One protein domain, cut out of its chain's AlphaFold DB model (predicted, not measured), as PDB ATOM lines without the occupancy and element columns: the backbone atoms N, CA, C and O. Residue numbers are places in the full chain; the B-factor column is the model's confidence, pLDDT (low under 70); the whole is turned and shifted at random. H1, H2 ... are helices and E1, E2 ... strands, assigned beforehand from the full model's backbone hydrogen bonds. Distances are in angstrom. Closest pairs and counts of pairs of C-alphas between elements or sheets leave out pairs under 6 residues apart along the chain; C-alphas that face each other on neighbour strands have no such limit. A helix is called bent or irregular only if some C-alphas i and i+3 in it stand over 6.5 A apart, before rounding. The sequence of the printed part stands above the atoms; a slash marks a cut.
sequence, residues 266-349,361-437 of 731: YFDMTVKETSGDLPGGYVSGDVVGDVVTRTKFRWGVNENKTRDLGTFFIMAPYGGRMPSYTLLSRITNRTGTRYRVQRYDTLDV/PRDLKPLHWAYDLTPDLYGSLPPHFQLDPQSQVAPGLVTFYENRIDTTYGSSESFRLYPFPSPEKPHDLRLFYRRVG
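AT A GLANCE: This is residues 266 to 349 and 361 to 437 of the 731 residues of an uncharacterized protein of Fretibacterium sp. OH1220_COT-178 (UniProt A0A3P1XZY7). Picture a sandwich of two twisted sheets, a five-stranded one face to face with a curled four-stranded one, their strands running nearly the same line, 16 degrees apart. The single short helix, H1, lies away from the sandwich in the loop between E6 and E7, on neither sheet, and residues 278 to 285 of the loop between E1 and E2 stick out. The printed part has 161 residues, with the named elements E1 E2 E3 E4 E5 E6 H1 E7 E8 E9 along the chain: nine strands and one helix. The sheets run E2 E1 E4 E7 E6, antiparallel, and E3 E9 E8 E5, mixed; the class is mostly strand, though under half of the residues, 80 of 161, are in named elements. The whole is compact, with a radius of gyration of the C-alphas of 17.0 A and spans of 50 by 40 by 27 A.

IN THESE COORDINATES: Find C-alpha 266 at (-47.131, 39.197, 5.943); from there E1, residues 266 to 274, runs 25.0 A to C-alpha 274. Next come E2, residues 291 to 299, 22.7 A long, and E3, residues 305 to 316, 30.3 A long, which bends by 51 degrees at residue 310. Look then for E4, residues 324 to 332, starting at (-41.914, 41.304, -19.280) and running 26.2 A, and for the shorter E5, residues 339 to 343. After the cut you reach E6, residues 368 to 371, and H1, residues 375 to 380. H1 is irregular: C-alphas 377 and 380 are 7.7 A apart. E7, residues 397 to 405, runs 24.7 A, E8 holds residues 414 to 419, and E9, residues 427 to 437, runs 29.9 A to C-alpha 437 at (-52.725, 34.620, -24.762).

HOW THE PARTS SIT: Begin with the five-stranded sheet, which is strongly twisted and has edge strands E2 and E6. E1 and E2 form a hairpin at 161 degrees; look for N 269 and O 295, 2.8 A apart. E1 and E4 are antiparallel at 162 degrees, with N 270 and O 328 at 2.8 A. E4 and E7 follow at 163 degrees, with N 329 and O 401 at 2.9 A, and E7 and E6 at 147 degrees, with N 398 and O 370 at 2.9 A. The other sheet, also strongly twisted, has edge strands E3 and E5. There E3 and E9 are parallel at 26 degrees, with N 307 and O 430 at 2.9 A. E8 and E9 form a hairpin, with N 429 and O 415 at 2.7 A, and E8 and E5 are antiparallel, with N 342 and O 416 at 2.8 A. The two sheets form a sandwich, the parts that face each other 9.8 A centre to centre. Between them, the closest C-alphas of E2 and E3 are those of Thr 295 and Leu 309, 6.9 A apart, while E5 and E7 are apart. In H1, 0 of 2 O i to N i+4 pairs and 0 of 3 O i to N i+3 pairs are within hydrogen-bond range.

THE WHOLE: The C-alphas farthest apart are those of Gly 319 and Gly 336, 50.6 A. Residues 350 to 360 are not printed, and C-alphas 349 and 361 are 12.8 A apart across this cut. Near it, residues 342 to 343 of E5 pair antiparallel with residues 362 to 363. The links E1 to E2 and H1 to E7 are long, 16 residues each. The mean pLDDT of the printed part is 70.5, and 70 residues are under 70, among them 274 to 289, 316 to 323, 374 to 380 and 406 to 414.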
ATOM      1  N   TYR A 266     -46.298  38.291   6.730       91.75
ATOM      2  CA  TYR A 266     -47.131  39.197   5.943       91.75
ATOM      3  C   TYR A 266     -46.494  39.430   4.580       91.75
ATOM      4  O   TYR A 266     -45.417  40.015   4.488       91.75
ATOM      5  N   PHE A 267     -47.176  38.999   3.530       90.38
ATOM      6  CA  PHE A 267     -46.780  39.192   2.145       90.38
ATOM      7  C   PHE A 267     -47.574  40.336   1.530       90.38
ATOM      8  O   PHE A 267     -48.799  40.378   1.626       90.38
ATOM      9  N   ASP A 268     -46.867  41.233   0.860       89.56
ATOM     10  CA  ASP A 268     -47.415  42.283   0.017       89.56
ATOM     11  C   ASP A 268     -46.695  42.222  -1.333       89.56
ATOM     12  O   ASP A 268     -45.523  42.568  -1.464       89.56
ATOM     13  N   MET A 269     -47.388  41.671  -2.321       87.06
ATOM     14  CA  MET A 269     -46.855  41.329  -3.630       87.06
ATOM     15  C   MET A 269     -47.474  42.230  -4.689       87.06
ATOM     16  O   MET A 269     -48.684  42.228  -4.882       87.06
ATOM     17  N   THR A 270     -46.651  42.979  -5.410       87.31
ATOM     18  CA  THR A 270     -47.074  43.888  -6.476       87.31
ATOM     19  C   THR A 270     -46.483  43.436  -7.800       87.31
ATOM     20  O   THR A 270     -45.271  43.278  -7.915       87.31
ATOM     21  N   VAL A 271     -47.318  43.275  -8.823       84.12
ATOM     22  CA  VAL A 271     -46.857  42.995 -10.187       84.12
ATOM     23  C   VAL A 271     -46.819  44.287 -10.979       84.12
ATOM     24  O   VAL A 271     -47.808  45.019 -11.009       84.12
ATOM     25  N   LYS A 272     -45.700  44.555 -11.646       82.06
ATOM     26  CA  LYS A 272     -45.512  45.698 -12.539       82.06
ATOM     27  C   LYS A 272     -45.235  45.218 -13.956       82.06
ATOM     28  O   LYS A 272     -44.524  44.237 -14.153       82.06
ATOM     29  N   GLU A 273     -45.833  45.888 -14.935       76.94
ATOM     30  CA  GLU A 273     -45.453  45.733 -16.340       76.94
ATOM     31  C   GLU A 273     -44.078  46.399 -16.514       76.94
ATOM     32  O   GLU A 273     -43.861  47.506 -16.022       76.94
ATOM     33  N   THR A 274     -43.153  45.713 -17.175       69.19
ATOM     34  CA  THR A 274     -41.785  46.179 -17.424       69.19
ATOM     35  C   THR A 274     -41.568  46.087 -18.928       69.19
ATOM     36  O   THR A 274     -41.379  44.998 -19.467       69.19
ATOM     37  N   SER A 275     -41.661  47.193 -19.662       56.56
ATOM     38  CA  SER A 275     -41.416  47.177 -21.110       56.56
ATOM     39  C   SER A 275     -39.924  47.322 -21.348       56.56
ATOM     40  O   SER A 275     -39.308  48.251 -20.834       56.56
ATOM     41  N   GLY A 276     -39.354  46.385 -22.098       45.59
ATOM     42  CA  GLY A 276     -37.916  46.192 -22.184       45.59
ATOM     43  C   GLY A 276     -37.129  47.412 -22.655       45.59
ATOM     44  O   GLY A 276     -37.174  47.744 -23.832       45.59
ATOM     45  N   ASP A 277     -36.314  47.942 -21.751       38.03
ATOM     46  CA  ASP A 277     -35.019  48.532 -22.066       38.03
ATOM     47  C   ASP A 277     -33.941  47.728 -21.318       38.03
ATOM     48  O   ASP A 277     -33.683  47.917 -20.131       38.03
ATOM     49  N   LEU A 278     -33.314  46.789 -22.030       35.09
ATOM     50  CA  LEU A 278     -31.888  46.501 -21.859       35.09
ATOM     51  C   LEU A 278     -31.180  47.160 -23.055       35.09
ATOM     52  O   LEU A 278     -31.764  47.229 -24.139       35.09
ATOM     53  N   PRO A 279     -29.973  47.712 -22.864       31.30
ATOM     54  CA  PRO A 279     -29.463  48.828 -23.652       31.30
ATOM     55  C   PRO A 279     -29.300  48.469 -25.132       31.30
ATOM     56  O   PRO A 279     -28.549  47.562 -25.483       31.30
ATOM     57  N   GLY A 280     -29.971  49.238 -25.994       34.06
ATOM     58  CA  GLY A 280     -29.794  49.196 -27.446       34.06
ATOM     59  C   GLY A 280     -31.053  48.799 -28.213       34.06
ATOM     60  O   GLY A 280     -31.155  47.685 -28.717       34.06
ATOM     61  N   GLY A 281     -31.994  49.731 -28.381       29.58
ATOM     62  CA  GLY A 281     -33.085  49.548 -29.337       29.58
ATOM     63  C   GLY A 281     -34.213  50.554 -29.178       29.58
ATOM     64  O   GLY A 281     -35.129  50.303 -28.420       29.58
ATOM     65  N   TYR A 282     -34.126  51.659 -29.925       33.75
ATOM     66  CA  TYR A 282     -35.189  52.625 -30.243       33.75
ATOM     67  C   TYR A 282     -36.314  52.812 -29.211       33.75
ATOM     68  O   TYR A 282     -37.311  52.095 -29.191       33.75
ATOM     69  N   VAL A 283     -36.177  53.910 -28.469       40.78
ATOM     70  CA  VAL A 283     -37.205  54.571 -27.665       40.78
ATOM     71  C   VAL A 283     -38.496  54.748 -28.480       40.78
ATOM     72  O   VAL A 283     -38.617  55.679 -29.275       40.78
ATOM     73  N   SER A 284     -39.493  53.888 -28.262       38.38
ATOM     74  CA  SER A 284     -40.886  54.339 -28.290       38.38
ATOM     75  C   SER A 284     -41.200  54.792 -26.870       38.38
ATOM     76  O   SER A 284     -41.031  53.993 -25.956       38.38
ATOM     77  N   GLY A 285     -41.584  56.055 -26.674       40.53
ATOM     78  CA  GLY A 285     -41.683  56.750 -25.379       40.53
ATOM     79  C   GLY A 285     -42.695  56.224 -24.345       40.53
ATOM     80  O   GLY A 285     -43.188  57.012 -23.546       40.53
ATOM     81  N   ASP A 286     -42.980  54.925 -24.327       45.31
ATOM     82  CA  ASP A 286     -43.743  54.216 -23.304       45.31
ATOM     83  C   ASP A 286     -42.774  53.377 -22.456       45.31
ATOM     84  O   ASP A 286     -42.714  52.158 -22.601       45.31
ATOM     85  N   VAL A 287     -41.978  54.006 -21.583       46.28
ATOM     86  CA  VAL A 287     -41.224  53.255 -20.563       46.28
ATOM     87  C   VAL A 287     -42.212  52.853 -19.470       46.28
ATOM     88  O   VAL A 287     -42.713  53.684 -18.712       46.28
ATOM     89  N   VAL A 288     -42.561  51.571 -19.453       53.44
ATOM     90  CA  VAL A 288     -43.617  50.996 -18.628       53.44
ATOM     91  C   VAL A 288     -43.131  50.674 -17.209       53.44
ATOM     92  O   VAL A 288     -42.111  50.014 -17.024       53.44
ATOM     93  N   GLY A 289     -43.935  51.106 -16.228       59.59
ATOM     94  CA  GLY A 289     -43.862  50.754 -14.803       59.59
ATOM     95  C   GLY A 289     -45.250  50.681 -14.142       59.59
ATOM     96  O   GLY A 289     -45.391  50.955 -12.949       59.59
ATOM     97  N   ASP A 290     -46.294  50.379 -14.924       75.31
ATOM     98  CA  ASP A 290     -47.679  50.326 -14.446       75.31
ATOM     99  C   ASP A 290     -47.898  49.126 -13.519       75.31
ATOM    100  O   ASP A 290     -47.567  47.988 -13.858       75.31
ATOM    101  N   VAL A 291     -48.535  49.358 -12.369       81.81
ATOM    102  CA  VAL A 291     -48.939  48.276 -11.464       81.81
ATOM    103  C   VAL A 291     -50.085  47.492 -12.078       81.81
ATOM    104  O   VAL A 291     -51.165  48.027 -12.308       81.81
ATOM    105  N   VAL A 292     -49.866  46.216 -12.358       81.62
ATOM    106  CA  VAL A 292     -50.864  45.307 -12.923       81.62
ATOM    107  C   VAL A 292     -51.855  44.871 -11.858       81.62
ATOM    108  O   VAL A 292     -53.059  44.956 -12.086       81.62
ATOM    109  N   THR A 293     -51.333  44.413 -10.724       84.88
ATOM    110  CA  THR A 293     -52.098  43.961  -9.566       84.88
ATOM    111  C   THR A 293     -51.246  44.093  -8.311       84.88
ATOM    112  O   THR A 293     -50.015  44.171  -8.388       84.88
ATOM    113  N   ARG A 294     -51.899  44.071  -7.156       86.62
ATOM    114  CA  ARG A 294     -51.255  43.947  -5.854       86.62
ATOM    115  C   ARG A 294     -52.079  43.015  -4.987       86.62
ATOM    116  O   ARG A 294     -53.290  43.202  -4.905       86.62
ATOM    117  N   THR A 295     -51.415  42.061  -4.345       85.12
ATOM    118  CA  THR A 295     -52.029  41.156  -3.382       85.12
ATOM    119  C   THR A 295     -51.368  41.251  -2.015       85.12
ATOM    120  O   THR A 295     -50.143  41.312  -1.915       85.12
ATOM    121  N   LYS A 296     -52.176  41.270  -0.955       86.81
ATOM    122  CA  LYS A 296     -51.734  41.229   0.437       86.81
ATOM    123  C   LYS A 296     -52.291  39.976   1.094       86.81
ATOM    124  O   LYS A 296     -53.493  39.722   1.070       86.81
ATOM    125  N   PHE A 297     -51.434  39.194   1.736       87.56
ATOM    126  CA  PHE A 297     -51.886  38.023   2.469       87.56
ATOM    127  C   PHE A 297     -50.923  37.595   3.565       87.56
ATOM    128  O   PHE A 297     -49.736  37.893   3.547       87.56
ATOM    129  N   ARG A 298     -51.447  36.808   4.502       89.81
ATOM    130  CA  ARG A 298     -50.655  36.112   5.513       89.81
ATOM    131  C   ARG A 298     -50.333  34.692   5.075       89.81
ATOM    132  O   ARG A 298     -51.201  34.036   4.485       89.81
ATOM    133  N   TRP A 299     -49.128  34.207   5.346       87.69
ATOM    134  CA  TRP A 299     -48.746  32.816   5.097       87.69
ATOM    135  C   TRP A 299     -47.703  32.323   6.104       87.69
ATOM    136  O   TRP A 299     -46.691  32.981   6.340       87.69
ATOM    137  N   GLY A 300     -47.992  31.174   6.712       81.06
ATOM    138  CA  GLY A 300     -47.127  30.490   7.664       81.06
ATOM    139  C   GLY A 300     -46.399  29.294   7.056       81.06
ATOM    140  O   GLY A 300     -46.735  28.821   5.973       81.06
ATOM    141  N   VAL A 301     -45.419  28.759   7.786       76.12
ATOM    142  CA  VAL A 301     -44.662  27.548   7.403       76.12
ATOM    143  C   VAL A 301     -45.336  26.249   7.865       76.12
ATOM    144  O   VAL A 301     -44.655  25.292   8.215       76.12
ATOM    145  N   ASN A 302     -46.666  26.219   7.935       78.75
ATOM    146  CA  ASN A 302     -47.449  25.052   8.363       78.75
ATOM    147  C   ASN A 302     -48.256  24.400   7.229       78.75
ATOM    148  O   ASN A 302     -48.633  23.233   7.348       78.75
ATOM    149  N   GLU A 303     -48.520  25.117   6.135       81.00
ATOM    150  CA  GLU A 303     -49.307  24.606   5.016       81.00
ATOM    151  C   GLU A 303     -48.891  25.203   3.671       81.00
ATOM    152  O   GLU A 303     -48.395  26.328   3.575       81.00
ATOM    153  N   ASN A 304     -49.140  24.443   2.602       83.94
ATOM    154  CA  ASN A 304     -49.043  24.972   1.247       83.94
ATOM    155  C   ASN A 304     -50.130  26.021   1.032       83.94
ATOM    156  O   ASN A 304     -51.272  25.840   1.454       83.94
ATOM    157  N   LYS A 305     -49.800  27.079   0.299       84.94
ATOM    158  CA  LYS A 305     -50.736  28.149  -0.023       84.94
ATOM    159  C   LYS A 305     -50.833  28.344  -1.519       84.94
ATOM    160  O   LYS A 305     -49.858  28.229  -2.246       84.94
ATOM    161  N   THR A 306     -52.027  28.640  -2.002       82.38
ATOM    162  CA  THR A 306     -52.229  29.074  -3.385       82.38
ATOM    163  C   THR A 306     -52.837  30.460  -3.357       82.38
ATOM    164  O   THR A 306     -53.774  30.716  -2.598       82.38
ATOM    165  N   ARG A 307     -52.276  31.367  -4.152       81.31
ATOM    166  CA  ARG A 307     -52.772  32.731  -4.308       81.31
ATOM    167  C   ARG A 307     -53.066  32.989  -5.771       81.31
ATOM    168  O   ARG A 307     -52.171  32.907  -6.603       81.31
ATOM    169  N   ASP A 308     -54.335  33.262  -6.056       76.12
ATOM    170  CA  ASP A 308     -54.788  33.706  -7.369       76.12
ATOM    171  C   ASP A 308     -54.502  35.210  -7.478       76.12
ATOM    172  O   ASP A 308     -55.122  36.015  -6.790       76.12
ATOM    173  N   LEU A 309     -53.534  35.581  -8.313       71.19
ATOM    174  CA  LEU A 309     -53.221  36.966  -8.672       71.19
ATOM    175  C   LEU A 309     -54.247  37.544  -9.670       71.19
ATOM    176  O   LEU A 309     -54.142  38.702 -10.095       71.19
ATOM    177  N   GLY A 310     -55.237  36.737 -10.055       69.69
ATOM    178  CA  GLY A 310     -56.285  37.047 -11.006       69.69
ATOM    179  C   GLY A 310     -55.854  36.805 -12.448       69.69
ATOM    180  O   GLY A 310     -54.919  36.064 -12.760       69.69
ATOM    181  N   THR A 311     -56.558  37.455 -13.366       67.44
ATOM    182  CA  THR A 311     -56.257  37.364 -14.794       67.44
ATOM    183  C   THR A 311     -55.191  38.384 -15.181       67.44
ATOM    184  O   THR A 311     -55.317  39.587 -14.925       67.44
ATOM    185  N   PHE A 312     -54.113  37.906 -15.796       69.94
ATOM    186  CA  PHE A 312     -53.073  38.728 -16.397       69.94
ATOM    187  C   PHE A 312     -53.337  38.827 -17.892       69.94
ATOM    188  O   PHE A 312     -53.273  37.852 -18.645       69.94
ATOM    189  N   PHE A 313     -53.644  40.047 -18.317       67.50
ATOM    190  CA  PHE A 313     -53.880  40.364 -19.712       67.50
ATOM    191  C   PHE A 313     -52.536  40.633 -20.385       67.50
ATOM    192  O   PHE A 313     -52.028  41.753 -20.376       67.50
ATOM    193  N   ILE A 314     -51.926  39.576 -20.916       66.69
ATOM    194  CA  ILE A 314     -50.605  39.650 -21.537       66.69
ATOM    195  C   ILE A 314     -50.778  40.129 -22.975       66.69
ATOM    196  O   ILE A 314     -51.080  39.348 -23.874       66.69
ATOM    197  N   MET A 315     -50.612  41.433 -23.183       71.00
ATOM    198  CA  MET A 315     -50.720  42.051 -24.504       71.00
ATOM    199  C   MET A 315     -49.332  42.238 -25.105       71.00
ATOM    200  O   MET A 315     -48.533  43.023 -24.593       71.00
ATOM    201  N   ALA A 316     -49.043  41.543 -26.202       66.88
ATOM    202  CA  ALA A 316     -47.793  41.733 -26.922       66.88
ATOM    203  C   ALA A 316     -47.776  43.121 -27.588       66.88
ATOM    204  O   ALA A 316     -48.737  43.462 -28.292       66.88
ATOM    205  N   PRO A 317     -46.723  43.944 -27.407       61.12
ATOM    206  CA  PRO A 317     -46.492  45.089 -28.274       61.12
ATOM    207  C   PRO A 317     -46.461  44.673 -29.749       61.12
ATOM    208  O   PRO A 317     -46.108  43.544 -30.108       61.12
ATOM    209  N   TYR A 318     -46.811  45.624 -30.613       53.44
ATOM    210  CA  TYR A 318     -46.729  45.461 -32.058       53.44
ATOM    211  C   TYR A 318     -45.313  45.006 -32.457       53.44
ATOM    212  O   TYR A 318     -44.333  45.659 -32.106       53.44
ATOM    213  N   GLY A 319     -45.198  43.859 -33.136       55.59
ATOM    214  CA  GLY A 319     -43.911  43.212 -33.436       55.59
ATOM    215  C   GLY A 319     -43.629  41.916 -32.662       55.59
ATOM    216  O   GLY A 319     -42.588  41.303 -32.873       55.59
ATOM    217  N   GLY A 320     -44.552  41.467 -31.801       56.31
ATOM    218  CA  GLY A 320     -44.589  40.085 -31.301       56.31
ATOM    219  C   GLY A 320     -43.643  39.759 -30.142       56.31
ATOM    220  O   GLY A 320     -43.535  38.596 -29.758       56.31
ATOM    221  N   ARG A 321     -42.970  40.754 -29.550       63.47
ATOM    222  CA  ARG A 321     -42.210  40.544 -28.308       63.47
ATOM    223  C   ARG A 321     -43.180  40.356 -27.143       63.47
ATOM    224  O   ARG A 321     -44.112  41.140 -27.007       63.47
ATOM    225  N   MET A 322     -42.961  39.348 -26.301       65.50
ATOM    226  CA  MET A 322     -43.734  39.201 -25.065       65.50
ATOM    227  C   MET A 322     -43.371  40.325 -24.084       65.50
ATOM    228  O   MET A 322     -42.183  40.627 -23.937       65.50
ATOM    229  N   PRO A 323     -44.355  40.960 -23.424       66.75
ATOM    230  CA  PRO A 323     -44.072  41.925 -22.371       66.75
ATOM    231  C   PRO A 323     -43.464  41.200 -21.168       66.75
ATOM    232  O   PRO A 323     -43.934  40.129 -20.787       66.75
ATOM    233  N   SER A 324     -42.436  41.787 -20.557       70.75
ATOM    234  CA  SER A 324     -41.914  41.304 -19.280       70.75
ATOM    235  C   SER A 324     -42.693  41.912 -18.117       70.75
ATOM    236  O   SER A 324     -43.137  43.057 -18.188       70.75
ATOM    237  N   TYR A 325     -42.841  41.154 -17.034       76.50
ATOM    238  CA  TYR A 325     -43.424  41.646 -15.791       76.50
ATOM    239  C   TYR A 325     -42.491  41.344 -14.634       76.50
ATOM    240  O   TYR A 325     -41.810  40.316 -14.611       76.50
ATOM    241  N   THR A 326     -42.505  42.246 -13.666       80.50
ATOM    242  CA  THR A 326     -41.736  42.137 -12.438       80.50
ATOM    243  C   THR A 326     -42.683  41.952 -11.259       80.50
ATOM    244  O   THR A 326     -43.618  42.731 -11.077       80.50
ATOM    245  N   LEU A 327     -42.429  40.938 -10.439       83.00
ATOM    246  CA  LEU A 327     -43.011  40.742  -9.121       83.00
ATOM    247  C   LEU A 327     -42.118  41.400  -8.066       83.00
ATOM    248  O   LEU A 327     -40.995  40.957  -7.818       83.00
ATOM    249  N   LEU A 328     -42.649  42.429  -7.417       86.31
ATOM    250  CA  LEU A 328     -42.087  43.016  -6.210       86.31
ATOM    251  C   LEU A 328     -42.758  42.374  -5.000       86.31
ATOM    252  O   LEU A 328     -43.961  42.546  -4.807       86.31
ATOM    253  N   SER A 329     -41.996  41.656  -4.183       87.00
ATOM    254  CA  SER A 329     -42.505  41.009  -2.970       87.00
ATOM    255  C   SER A 329     -41.928  41.686  -1.738       87.00
ATOM    256  O   SER A 329     -40.717  41.679  -1.541       87.00
ATOM    257  N   ARG A 330     -42.799  42.226  -0.890       90.94
ATOM    258  CA  ARG A 330     -42.482  42.718   0.449       90.94
ATOM    259  C   ARG A 330     -42.934  41.671   1.468       90.94
ATOM    260  O   ARG A 330     -44.114  41.335   1.513       90.94
ATOM    261  N   ILE A 331     -42.014  41.165   2.283       91.88
ATOM    262  CA  ILE A 331     -42.297  40.167   3.322       91.88
ATOM    263  C   ILE A 331     -41.957  40.768   4.679       91.88
ATOM    264  O   ILE A 331     -40.800  41.077   4.937       91.88
ATOM    265  N   THR A 332     -42.954  40.929   5.545       93.06
ATOM    266  CA  THR A 332     -42.753  41.414   6.918       93.06
ATOM    267  C   THR A 332     -42.743  40.233   7.876       93.06
ATOM    268  O   THR A 332     -43.681  39.428   7.884       93.06
ATOM    269  N   ASN A 333     -41.687  40.135   8.681       90.00
ATOM    270  CA  ASN A 333     -41.514  39.071   9.658       90.00
ATOM    271  C   ASN A 333     -41.591  39.617  11.081       90.00
ATOM    272  O   ASN A 333     -40.687  40.307  11.538       90.00
ATOM    273  N   ARG A 334     -42.660  39.261  11.793       91.06
ATOM    274  CA  ARG A 334     -42.871  39.625  13.203       91.06
ATOM    275  C   ARG A 334     -42.645  38.450  14.155       91.06
ATOM    276  O   ARG A 334     -43.159  38.451  15.267       91.06
ATOM    277  N   THR A 335     -41.889  37.446  13.719       84.50
ATOM    278  CA  THR A 335     -41.501  36.294  14.536       84.50
ATOM    279  C   THR A 335     -39.995  36.298  14.780       84.50
ATOM    280  O   THR A 335     -39.231  36.874  14.005       84.50
ATOM    281  N   GLY A 336     -39.549  35.645  15.851       76.19
ATOM    282  CA  GLY A 336     -38.137  35.473  16.204       76.19
ATOM    283  C   GLY A 336     -37.383  34.476  15.314       76.19
ATOM    284  O   GLY A 336     -36.182  34.252  15.505       76.19
ATOM    285  N   THR A 337     -38.063  33.878  14.330       76.56
ATOM    286  CA  THR A 337     -37.513  32.859  13.429       76.56
ATOM    287  C   THR A 337     -37.100  33.470  12.088       76.56
ATOM    288  O   THR A 337     -37.829  34.268  11.504       76.56
ATOM    289  N   ARG A 338     -35.935  33.079  11.551       79.31
ATOM    290  CA  ARG A 338     -35.508  33.458  10.187       79.31
ATOM    291  C   ARG A 338     -36.132  32.537   9.141       79.31
ATOM    292  O   ARG A 338     -36.193  31.324   9.352       79.31
ATOM    293  N   TYR A 339     -36.468  33.088   7.976       79.62
ATOM    294  CA  TYR A 339     -36.944  32.305   6.833       79.62
ATOM    295  C   TYR A 339     -36.115  32.534   5.584       79.62
ATOM    296  O   TYR A 339     -35.442  33.556   5.422       79.62
ATOM    297  N   ARG A 340     -36.200  31.561   4.687       80.00
ATOM    298  CA  ARG A 340     -35.677  31.646   3.332       80.00
ATOM    299  C   ARG A 340     -36.803  31.449   2.335       80.00
ATOM    300  O   ARG A 340     -37.757  30.716   2.609       80.00
ATOM    301  N   VAL A 341     -36.667  32.112   1.195       81.38
ATOM    302  CA  VAL A 341     -37.618  32.035   0.091       81.38
ATOM    303  C   VAL A 341     -36.894  31.481  -1.119       81.38
ATOM    304  O   VAL A 341     -35.875  32.021  -1.535       81.38
ATOM    305  N   GLN A 342     -37.417  30.404  -1.686       79.25
ATOM    306  CA  GLN A 342     -36.879  29.767  -2.881       79.25
ATOM    307  C   GLN A 342     -37.821  29.928  -4.069       79.25
ATOM    308  O   GLN A 342     -39.035  29.956  -3.882       79.25
ATOM    309  N   ARG A 343     -37.264  29.961  -5.282       74.56
ATOM    310  CA  ARG A 343     -38.001  29.798  -6.546       74.56
ATOM    311  C   ARG A 343     -37.518  28.559  -7.303       74.56
ATOM    312  O   ARG A 343     -36.429  28.047  -7.029       74.56
ATOM    313  N   TYR A 344     -38.323  28.081  -8.249       66.56
ATOM    314  CA  TYR A 344     -38.036  26.864  -9.025       66.56
ATOM    315  C   TYR A 344     -37.751  27.105 -10.503       66.56
ATOM    316  O   TYR A 344     -37.179  26.227 -11.145       66.56
ATOM    317  N   ASP A 345     -38.189  28.231 -11.060       62.22
ATOM    318  CA  ASP A 345     -37.981  28.525 -12.474       62.22
ATOM    319  C   ASP A 345     -36.527  28.957 -12.764       62.22
ATOM    320  O   ASP A 345     -35.721  29.224 -11.865       62.22
ATOM    321  N   THR A 346     -36.180  28.962 -14.050       57.94
ATOM    322  CA  THR A 346     -34.848  29.296 -14.569       57.94
ATOM    323  C   THR A 346     -34.728  30.755 -15.008       57.94
ATOM    324  O   THR A 346     -33.769  31.103 -15.704       57.94
ATOM    325  N   LEU A 347     -35.679  31.617 -14.630       61.22
ATOM    326  CA  LEU A 347     -35.633  33.018 -15.027       61.22
ATOM    327  C   LEU A 347     -34.368  33.691 -14.483       61.22
ATOM    328  O   LEU A 347     -33.962  33.474 -13.343       61.22
ATOM    329  N   ASP A 348     -33.742  34.508 -15.333       53.56
ATOM    330  CA  ASP A 348     -32.518  35.272 -15.051       53.56
ATOM    331  C   ASP A 348     -31.234  34.446 -14.841       53.56
ATOM    332  O   ASP A 348     -30.227  34.960 -14.349       53.56
ATOM    333  N   VAL A 349     -31.215  33.183 -15.286       53.50
ATOM    334  CA  VAL A 349     -30.001  32.354 -15.299       53.50
ATOM    335  C   VAL A 349     -29.323  32.394 -16.680       53.50
ATOM    336  O   VAL A 349     -29.976  32.101 -17.683       53.50
ATOM    337  N   PRO A 361     -34.355  23.787  -6.374       64.44
ATOM    338  CA  PRO A 361     -34.840  25.110  -5.978       64.44
ATOM    339  C   PRO A 361     -33.681  26.036  -5.581       64.44
ATOM    340  O   PRO A 361     -32.669  25.578  -5.045       64.44
ATOM    341  N   ARG A 362     -33.825  27.340  -5.840       70.94
ATOM    342  CA  ARG A 362     -32.792  28.352  -5.561       70.94
ATOM    343  C   ARG A 362     -33.301  29.428  -4.634       70.94
ATOM    344  O   ARG A 362     -34.399  29.940  -4.834       70.94
ATOM    345  N   ASP A 363     -32.471  29.780  -3.663       74.94
ATOM    346  CA  ASP A 363     -32.732  30.871  -2.735       74.94
ATOM    347  C   ASP A 363     -32.822  32.187  -3.513       74.94
ATOM    348  O   ASP A 363     -31.932  32.529  -4.298       74.94
ATOM    349  N   LEU A 364     -33.904  32.927  -3.294       76.31
ATOM    350  CA  LEU A 364     -34.038  34.276  -3.801       76.31
ATOM    351  C   LEU A 364     -33.030  35.179  -3.109       76.31
ATOM    352  O   LEU A 364     -32.864  35.136  -1.888       76.31
ATOM    353  N   LYS A 365     -32.409  36.057  -3.893       76.25
ATOM    354  CA  LYS A 365     -31.592  37.141  -3.358       76.25
ATOM    355  C   LYS A 365     -32.507  38.322  -3.028       76.25
ATOM    356  O   LYS A 365     -33.186  38.809  -3.931       76.25
ATOM    357  N   PRO A 366     -32.571  38.768  -1.764       79.38
ATOM    358  CA  PRO A 366     -33.268  39.998  -1.423       79.38
ATOM    359  C   PRO A 366     -32.648  41.187  -2.154       79.38
ATOM    360  O   PRO A 366     -31.430  41.251  -2.315       79.38
ATOM    361  N   LEU A 367     -33.491  42.124  -2.580       78.62
ATOM    362  CA  LEU A 367     -33.063  43.396  -3.150       78.62
ATOM    363  C   LEU A 367     -32.507  44.306  -2.047       78.62
ATOM    364  O   LEU A 367     -31.455  44.914  -2.211       78.62
ATOM    365  N   HIS A 368     -33.234  44.398  -0.933       80.00
ATOM    366  CA  HIS A 368     -32.850  45.115   0.280       80.00
ATOM    367  C   HIS A 368     -33.801  44.759   1.434       80.00
ATOM    368  O   HIS A 368     -34.792  44.044   1.260       80.00
ATOM    369  N   TRP A 369     -33.510  45.305   2.609       83.31
ATOM    370  CA  TRP A 369     -34.329  45.221   3.809       83.31
ATOM    371  C   TRP A 369     -34.658  46.624   4.317       83.31
ATOM    372  O   TRP A 369     -33.926  47.575   4.040       83.31
ATOM    373  N   ALA A 370     -35.755  46.748   5.056       85.62
ATOM    374  CA  ALA A 370     -36.139  47.970   5.751       85.62
ATOM    375  C   ALA A 370     -36.749  47.647   7.121       85.62
ATOM    376  O   ALA A 370     -37.187  46.521   7.376       85.62
ATOM    377  N   TYR A 371     -36.809  48.650   7.994       86.81
ATOM    378  CA  TYR A 371     -37.525  48.552   9.268       86.81
ATOM    379  C   TYR A 371     -39.033  48.391   9.047       86.81
ATOM    380  O   TYR A 371     -39.573  48.968   8.103       86.81
ATOM    381  N   ASP A 372     -39.727  47.659   9.924       88.81
ATOM    382  CA  ASP A 372     -41.196  47.570   9.927       88.81
ATOM    383  C   ASP A 372     -41.828  48.804  10.592       88.81
ATOM    384  O   ASP A 372     -42.430  48.721  11.660       88.81
ATOM    385  N   LEU A 373     -41.630  49.970   9.974       83.31
ATOM    386  CA  LEU A 373     -42.129  51.267  10.428       83.31
ATOM    387  C   LEU A 373     -42.960  51.934   9.328       83.31
ATOM    388  O   LEU A 373     -42.916  51.553   8.155       83.31
ATOM    389  N   THR A 374     -43.761  52.928   9.697       68.50
ATOM    390  CA  THR A 374     -44.532  53.696   8.719       68.50
ATOM    391  C   THR A 374     -43.646  54.733   8.003       68.50
ATOM    392  O   THR A 374     -42.723  55.276   8.615       68.50
ATOM    393  N   PRO A 375     -43.896  55.019   6.704       55.91
ATOM    394  CA  PRO A 375     -43.113  55.947   5.874       55.91
ATOM    395  C   PRO A 375     -42.798  57.323   6.495       55.91
ATOM    396  O   PRO A 375     -41.750  57.904   6.229       55.91
ATOM    397  N   ASP A 376     -43.696  57.839   7.328       57.84
ATOM    398  CA  ASP A 376     -43.594  59.121   8.032       57.84
ATOM    399  C   ASP A 376     -42.565  59.128   9.174       57.84
ATOM    400  O   ASP A 376     -42.083  60.193   9.556       57.84
ATOM    401  N   LEU A 377     -42.178  57.954   9.681       59.50
ATOM    402  CA  LEU A 377     -41.209  57.806  10.769       59.50
ATOM    403  C   LEU A 377     -39.761  57.620  10.279       59.50
ATOM    404  O   LEU A 377     -38.842  57.653  11.094       59.50
ATOM    405  N   TYR A 378     -39.522  57.467   8.967       55.91
ATOM    406  CA  TYR A 378     -38.171  57.253   8.415       55.91
ATOM    407  C   TYR A 378     -37.340  58.525   8.229       55.91
ATOM    408  O   TYR A 378     -36.221  58.424   7.736       55.91
ATOM    409  N   GLY A 379     -37.838  59.711   8.600       59.09
ATOM    410  CA  GLY A 379     -37.150  60.983   8.326       59.09
ATOM    411  C   GLY A 379     -35.678  61.029   8.764       59.09
ATOM    412  O   GLY A 379     -34.891  61.728   8.144       59.09
ATOM    413  N   SER A 380     -35.295  60.240   9.775       61.62
ATOM    414  CA  SER A 380     -33.918  60.111  10.267       61.62
ATOM    415  C   SER A 380     -33.347  58.685  10.198       61.62
ATOM    416  O   SER A 380     -32.371  58.398  10.883       61.62
ATOM    417  N   LEU A 381     -33.974  57.756   9.467       72.38
ATOM    418  CA  LEU A 381     -33.549  56.353   9.382       72.38
ATOM    419  C   LEU A 381     -33.049  56.013   7.974       72.38
ATOM    420  O   LEU A 381     -33.615  56.503   6.994       72.38
ATOM    421  N   PRO A 382     -32.075  55.095   7.843       71.62
ATOM    422  CA  PRO A 382     -31.757  54.475   6.564       71.62
ATOM    423  C   PRO A 382     -33.026  53.937   5.873       71.62
ATOM    424  O   PRO A 382     -33.743  53.125   6.469       71.62
ATOM    425  N   PRO A 383     -33.327  54.356   4.627       68.50
ATOM    426  CA  PRO A 383     -34.553  53.953   3.933       68.50
ATOM    427  C   PRO A 383     -34.517  52.486   3.492       68.50
ATOM    428  O   PRO A 383     -35.556  51.849   3.337       68.50
ATOM    429  N   HIS A 384     -33.317  51.960   3.266       76.00
ATOM    430  CA  HIS A 384     -33.053  50.563   2.976       76.00
ATOM    431  C   HIS A 384     -31.625  50.222   3.397       76.00
ATOM    432  O   HIS A 384     -30.757  51.091   3.462       76.00
ATOM    433  N   PHE A 385     -31.377  48.947   3.651       72.44
ATOM    434  CA  PHE A 385     -30.057  48.425   3.980       72.44
ATOM    435  C   PHE A 385     -29.895  47.012   3.429       72.44
ATOM    436  O   PHE A 385     -30.867  46.375   3.025       72.44
ATOM    437  N   GLN A 386     -28.658  46.532   3.404       67.81
ATOM    438  CA  GLN A 386     -28.301  45.180   2.999       67.81
ATOM    439  C   GLN A 386     -27.911  44.316   4.201       67.81
ATOM    440  O   GLN A 386     -27.333  44.799   5.176       67.81
ATOM    441  N   LEU A 387     -28.213  43.022   4.105       65.25
ATOM    442  CA  LEU A 387     -27.833  41.977   5.047       65.25
ATOM    443  C   LEU A 387     -27.020  40.889   4.346       65.25
ATOM    444  O   LEU A 387     -27.043  40.760   3.122       65.25
ATOM    445  N   ASP A 388     -26.346  40.060   5.145       60.00
ATOM    446  CA  ASP A 388     -25.723  38.833   4.647       60.00
ATOM    447  C   ASP A 388     -26.766  37.949   3.918       60.00
ATOM    448  O   ASP A 388     -27.906  37.840   4.387       60.00
ATOM    449  N   PRO A 389     -26.399  37.270   2.810       51.91
ATOM    450  CA  PRO A 389     -27.306  36.409   2.044       51.91
ATOM    451  C   PRO A 389     -28.027  35.310   2.849       51.91
ATOM    452  O   PRO A 389     -29.050  34.787   2.404       51.91
ATOM    453  N   GLN A 390     -27.524  34.940   4.033       55.62
ATOM    454  CA  GLN A 390     -28.164  33.994   4.953       55.62
ATOM    455  C   GLN A 390     -29.371  34.598   5.701       55.62
ATOM    456  O   GLN A 390     -30.160  33.847   6.276       55.62
ATOM    457  N   SER A 391     -29.553  35.923   5.669       61.69
ATOM    458  CA  SER A 391     -30.586  36.681   6.395       61.69
ATOM    459  C   SER A 391     -31.746  37.114   5.495       61.69
ATOM    460  O   SER A 391     -32.195  38.253   5.550       61.69
ATOM    461  N   GLN A 392     -32.237  36.193   4.659       71.81
ATOM    462  CA  GLN A 392     -33.294  36.448   3.673       71.81
ATOM    463  C   GLN A 392     -34.532  37.114   4.285       71.81
ATOM    464  O   GLN A 392     -34.781  38.280   4.011       71.81
ATOM    465  N   VAL A 393     -35.263  36.438   5.168       82.00
ATOM    466  CA  VAL A 393     -36.407  37.020   5.885       82.00
ATOM    467  C   VAL A 393     -36.077  37.097   7.371       82.00
ATOM    468  O   VAL A 393     -36.229  36.124   8.115       82.00
ATOM    469  N   ALA A 394     -35.561  38.252   7.784       79.94
ATOM    470  CA  ALA A 394     -35.048  38.489   9.129       79.94
ATOM    471  C   ALA A 394     -36.158  38.958  10.102       79.94
ATOM    472  O   ALA A 394     -37.022  39.736   9.702       79.94
ATOM    473  N   PRO A 395     -36.156  38.489  11.363       81.00
ATOM    474  CA  PRO A 395     -37.030  38.948  12.443       81.00
ATOM    475  C   PRO A 395     -37.090  40.464  12.607       81.00
ATOM    476  O   PRO A 395     -36.061  41.137  12.603       81.00
ATOM    477  N   GLY A 396     -38.303  40.984  12.790       82.44
ATOM    478  CA  GLY A 396     -38.580  42.400  13.026       82.44
ATOM    479  C   GLY A 396     -38.388  43.303  11.806       82.44
ATOM    480  O   GLY A 396     -38.496  44.521  11.924       82.44
ATOM    481  N   LEU A 397     -38.091  42.724  10.641       87.19
ATOM    482  CA  LEU A 397     -37.757  43.455   9.428       87.19
ATOM    483  C   LEU A 397     -38.725  43.163   8.288       87.19
ATOM    484  O   LEU A 397     -39.493  42.193   8.279       87.19
ATOM    485  N   VAL A 398     -38.635  44.040   7.298       90.69
ATOM    486  CA  VAL A 398     -39.290  43.915   6.010       90.69
ATOM    487  C   VAL A 398     -38.235  43.561   4.968       90.69
ATOM    488  O   VAL A 398     -37.303  44.329   4.742       90.69
ATOM    489  N   THR A 399     -38.398  42.425   4.300       88.44
ATOM    490  CA  THR A 399     -37.541  42.007   3.187       88.44
ATOM    491  C   THR A 399     -38.207  42.317   1.856       88.44
ATOM    492  O   THR A 399     -39.371  41.969   1.651       88.44
ATOM    493  N   PHE A 400     -37.453  42.900   0.926       87.38
ATOM    494  CA  PHE A 400     -37.907  43.182  -0.429       87.38
ATOM    495  C   PHE A 400     -37.228  42.256  -1.432       87.38
ATOM    496  O   PHE A 400     -36.013  42.077  -1.410       87.38
ATOM    497  N   TYR A 401     -38.015  41.705  -2.347       84.62
ATOM    498  CA  TYR A 401     -37.543  40.930  -3.484       84.62
ATOM    499  C   TYR A 401     -38.066  41.532  -4.776       84.62
ATOM    500  O   TYR A 401     -39.204  41.998  -4.835       84.62
ATOM    501  N   GLU A 402     -37.258  41.437  -5.821       83.44
ATOM    502  CA  GLU A 402     -37.635  41.775  -7.183       83.44
ATOM    503  C   GLU A 402     -37.343  40.570  -8.072       83.44
ATOM    504  O   GLU A 402     -36.220  40.074  -8.102       83.44
ATOM    505  N   ASN A 403     -38.367  40.062  -8.751       76.75
ATOM    506  CA  ASN A 403     -38.261  38.864  -9.576       76.75
ATOM    507  C   ASN A 403     -38.995  39.062 -10.890       76.75
ATOM    508  O   ASN A 403     -40.080  39.638 -10.913       76.75
ATOM    509  N   ARG A 404     -38.460  38.525 -11.984       76.62
ATOM    510  CA  ARG A 404     -39.250  38.378 -13.209       76.62
ATOM    511  C   ARG A 404     -40.316  37.304 -13.042       76.62
ATOM    512  O   ARG A 404     -40.083  36.319 -12.342       76.62
ATOM    513  N   ILE A 405     -41.445  37.523 -13.708       73.94
ATOM    514  CA  ILE A 405     -42.547  36.568 -13.833       73.94
ATOM    515  C   ILE A 405     -42.494  35.936 -15.221       73.94
ATOM    516  O   ILE A 405     -42.432  36.657 -16.224       73.94
ATOM    517  N   ASP A 406     -42.573  34.608 -15.294       66.75
ATOM    518  CA  ASP A 406     -42.579  33.886 -16.559       66.75
ATOM    519  C   ASP A 406     -43.945  34.004 -17.232       66.75
ATOM    520  O   ASP A 406     -44.936  33.361 -16.883       66.75
ATOM    521  N   THR A 407     -44.018  34.825 -18.268       64.88
ATOM    522  CA  THR A 407     -45.229  34.960 -19.081       64.88
ATOM    523  C   THR A 407     -45.363  33.909 -20.183       64.88
ATOM    524  O   THR A 407     -46.377  33.876 -20.889       64.88
ATOM    525  N   THR A 408     -44.346  33.067 -20.372       58.28
ATOM    526  CA  THR A 408     -44.210  32.156 -21.515       58.28
ATOM    527  C   THR A 408     -45.108  30.934 -21.376       58.28
ATOM    528  O   THR A 408     -45.784  30.573 -22.344       58.28
ATOM    529  N   TYR A 409     -45.196  30.348 -20.179       55.44
ATOM    530  CA  TYR A 409     -45.982  29.144 -19.907       55.44
ATOM    531  C   TYR A 409     -47.125  29.439 -18.930       55.44
ATOM    532  O   TYR A 409     -46.940  30.046 -17.881       55.44
ATOM    533  N   GLY A 410     -48.344  29.016 -19.276       49.47
ATOM    534  CA  GLY A 410     -49.487  29.089 -18.369       49.47
ATOM    535  C   GLY A 410     -49.396  28.009 -17.293       49.47
ATOM    536  O   GLY A 410     -50.025  26.970 -17.440       49.47
ATOM    537  N   SER A 411     -48.576  28.199 -16.256       47.25
ATOM    538  CA  SER A 411     -48.816  27.694 -14.889       47.25
ATOM    539  C   SER A 411     -47.656  27.987 -13.928       47.25
ATOM    540  O   SER A 411     -46.522  27.579 -14.141       47.25
ATOM    541  N   SER A 412     -48.031  28.650 -12.832       52.56
ATOM    542  CA  SER A 412     -47.457  28.666 -11.481       52.56
ATOM    543  C   SER A 412     -45.939  28.622 -11.305       52.56
ATOM    544  O   SER A 412     -45.345  27.550 -11.163       52.56
ATOM    545  N   GLU A 413     -45.344  29.787 -11.076       53.66
ATOM    546  CA  GLU A 413     -44.122  29.851 -10.281       53.66
ATOM    547  C   GLU A 413     -44.473  29.542  -8.821       53.66
ATOM    548  O   GLU A 413     -45.381  30.124  -8.216       53.66
ATOM    549  N   SER A 414     -43.789  28.539  -8.277       63.09
ATOM    550  CA  SER A 414     -43.897  28.174  -6.870       63.09
ATOM    551  C   SER A 414     -42.804  28.915  -6.114       63.09
ATOM    552  O   SER A 414     -41.627  28.777  -6.432       63.09
ATOM    553  N   PHE A 415     -43.178  29.698  -5.112       73.06
ATOM    554  CA  PHE A 415     -42.256  30.074  -4.055       73.06
ATOM    555  C   PHE A 415     -42.246  28.975  -3.003       73.06
ATOM    556  O   PHE A 415     -43.268  28.354  -2.733       73.06
ATOM    557  N   ARG A 416     -41.101  28.736  -2.383       74.62
ATOM    558  CA  ARG A 416     -40.979  27.878  -1.205       74.62
ATOM    559  C   ARG A 416     -40.572  28.719  -0.025       74.62
ATOM    560  O   ARG A 416     -39.586  29.440  -0.120       74.62
ATOM    561  N   LEU A 417     -41.295  28.592   1.077       78.00
ATOM    562  CA  LEU A 417     -40.919  29.194   2.346       78.00
ATOM    563  C   LEU A 417     -40.493  28.082   3.292       78.00
ATOM    564  O   LEU A 417     -41.211  27.095   3.470       78.00
ATOM    565  N   TYR A 418     -39.329  28.247   3.907       74.81
ATOM    566  CA  TYR A 418     -38.870  27.329   4.936       74.81
ATOM    567  C   TYR A 418     -38.156  28.078   6.060       74.81
ATOM    568  O   TYR A 418     -37.459  29.073   5.814       74.81
ATOM    569  N   PRO A 419     -38.347  27.627   7.311       70.88
ATOM    570  CA  PRO A 419     -37.637  28.182   8.445       70.88
ATOM    571  C   PRO A 419     -36.170  27.747   8.399       70.88
ATOM    572  O   PRO A 419     -35.847  26.596   8.102       70.88
ATOM    573  N   PHE A 420     -35.271  28.657   8.759       68.88
ATOM    574  CA  PHE A 420     -33.858  28.347   8.950       68.88
ATOM    575  C   PHE A 420     -33.618  27.200   9.971       68.88
ATOM    576  O   PHE A 420     -32.768  26.363   9.676       68.88
ATOM    577  N   PRO A 421     -34.333  27.103  11.124       57.47
ATOM    578  CA  PRO A 421     -34.180  26.003  12.100       57.47
ATOM    579  C   PRO A 421     -34.470  24.592  11.607       57.47
ATOM    580  O   PRO A 421     -33.983  23.632  12.197       57.47
ATOM    581  N   SER A 422     -35.297  24.438  10.576       62.44
ATOM    582  CA  SER A 422     -35.713  23.118  10.115       62.44
ATOM    583  C   SER A 422     -36.039  23.171   8.624       62.44
ATOM    584  O   SER A 422     -37.179  23.450   8.246       62.44
ATOM    585  N   PRO A 423     -35.059  22.895   7.747       60.47
ATOM    586  CA  PRO A 423     -35.296  22.854   6.306       60.47
ATOM    587  C   PRO A 423     -36.172  21.661   5.872       60.47
ATOM    588  O   PRO A 423     -36.512  21.554   4.698       60.47
ATOM    589  N   GLU A 424     -36.548  20.761   6.790       56.28
ATOM    590  CA  GLU A 424     -37.202  19.480   6.484       56.28
ATOM    591  C   GLU A 424     -38.719  19.571   6.226       56.28
ATOM    592  O   GLU A 424     -39.342  18.565   5.889       56.28
ATOM    593  N   LYS A 425     -39.332  20.760   6.327       61.91
ATOM    594  CA  LYS A 425     -40.755  20.977   5.994       61.91
ATOM    595  C   LYS A 425     -40.963  22.221   5.121       61.91
ATOM    596  O   LYS A 425     -41.500  23.220   5.599       61.91
ATOM    597  N   PRO A 426     -40.516  22.204   3.852       67.69
ATOM    598  CA  PRO A 426     -40.804  23.295   2.935       67.69
ATOM    599  C   PRO A 426     -42.292  23.289   2.583       67.69
ATOM    600  O   PRO A 426     -42.853  22.248   2.233       67.69
ATOM    601  N   HIS A 427     -42.913  24.463   2.647       73.50
ATOM    602  CA  HIS A 427     -44.260  24.671   2.139       73.50
ATOM    603  C   HIS A 427     -44.214  25.541   0.890       73.50
ATOM    604  O   HIS A 427     -43.450  26.508   0.809       73.50
ATOM    605  N   ASP A 428     -45.048  25.188  -0.080       75.81
ATOM    606  CA  ASP A 428     -45.100  25.853  -1.373       75.81
ATOM    607  C   ASP A 428     -46.184  26.940  -1.356       75.81
ATOM    608  O   ASP A 428     -47.346  26.673  -1.035       75.81
ATOM    609  N   LEU A 429     -45.822  28.152  -1.764       78.69
ATOM    610  CA  LEU A 429     -46.736  29.193  -2.206       78.69
ATOM    611  C   LEU A 429     -46.805  29.144  -3.722       78.69
ATOM    612  O   LEU A 429     -45.865  29.511  -4.420       78.69
ATOM    613  N   ARG A 430     -47.950  28.729  -4.237       77.69
ATOM    614  CA  ARG A 430     -48.229  28.746  -5.666       77.69
ATOM    615  C   ARG A 430     -48.895  30.059  -6.009       77.69
ATOM    616  O   ARG A 430     -50.002  30.328  -5.536       77.69
ATOM    617  N   LEU A 431     -48.233  30.860  -6.832       75.31
ATOM    618  CA  LEU A 431     -48.879  32.006  -7.447       75.31
ATOM    619  C   LEU A 431     -49.556  31.538  -8.725       75.31
ATOM    620  O   LEU A 431     -48.917  31.017  -9.633       75.31
ATOM    621  N   PHE A 432     -50.868  31.683  -8.773       71.25
ATOM    622  CA  PHE A 432     -51.664  31.367  -9.939       71.25
ATOM    623  C   PHE A 432     -52.092  32.669 -10.604       71.25
ATOM    624  O   PHE A 432     -52.528  33.593  -9.930       71.25
ATOM    625  N   TYR A 433     -51.977  32.748 -11.921       70.00
ATOM    626  CA  TYR A 433     -52.590  33.802 -12.717       70.00
ATOM    627  C   TYR A 433     -53.115  33.185 -14.001       70.00
ATOM    628  O   TYR A 433     -52.503  32.282 -14.577       70.00
ATOM    629  N   ARG A 434     -54.259  33.679 -14.466       66.00
ATOM    630  CA  ARG A 434     -54.812  33.264 -15.758       66.00
ATOM    631  C   ARG A 434     -54.186  34.127 -16.829       66.00
ATOM    632  O   ARG A 434     -54.333  35.346 -16.798       66.00
ATOM    633  N   ARG A 435     -53.477  33.514 -17.767       66.50
ATOM    634  CA  ARG A 435     -52.980  34.218 -18.945       66.50
ATOM    635  C   ARG A 435     -54.088  34.255 -19.985       66.50
ATOM    636  O   ARG A 435     -54.570  33.209 -20.395       66.50
ATOM    637  N   VAL A 436     -54.385  35.442 -20.495       61.38
ATOM    638  CA  VAL A 436     -55.020  35.557 -21.810       61.38
ATOM    639  C   VAL A 436     -53.890  35.675 -22.837       61.38
ATOM    640  O   VAL A 436     -53.050  36.571 -22.743       61.38
ATOM    641  N   GLY A 437     -53.770  34.692 -23.734       56.00
ATOM    642  CA  GLY A 437     -52.725  34.620 -24.762       56.00
ATOM    643  C   GLY A 437     -53.181  35.188 -26.110       56.00
ATOM    644  O   GLY A 437     -54.361  35.430 -26.316       56.00
TER     645      GLY A 437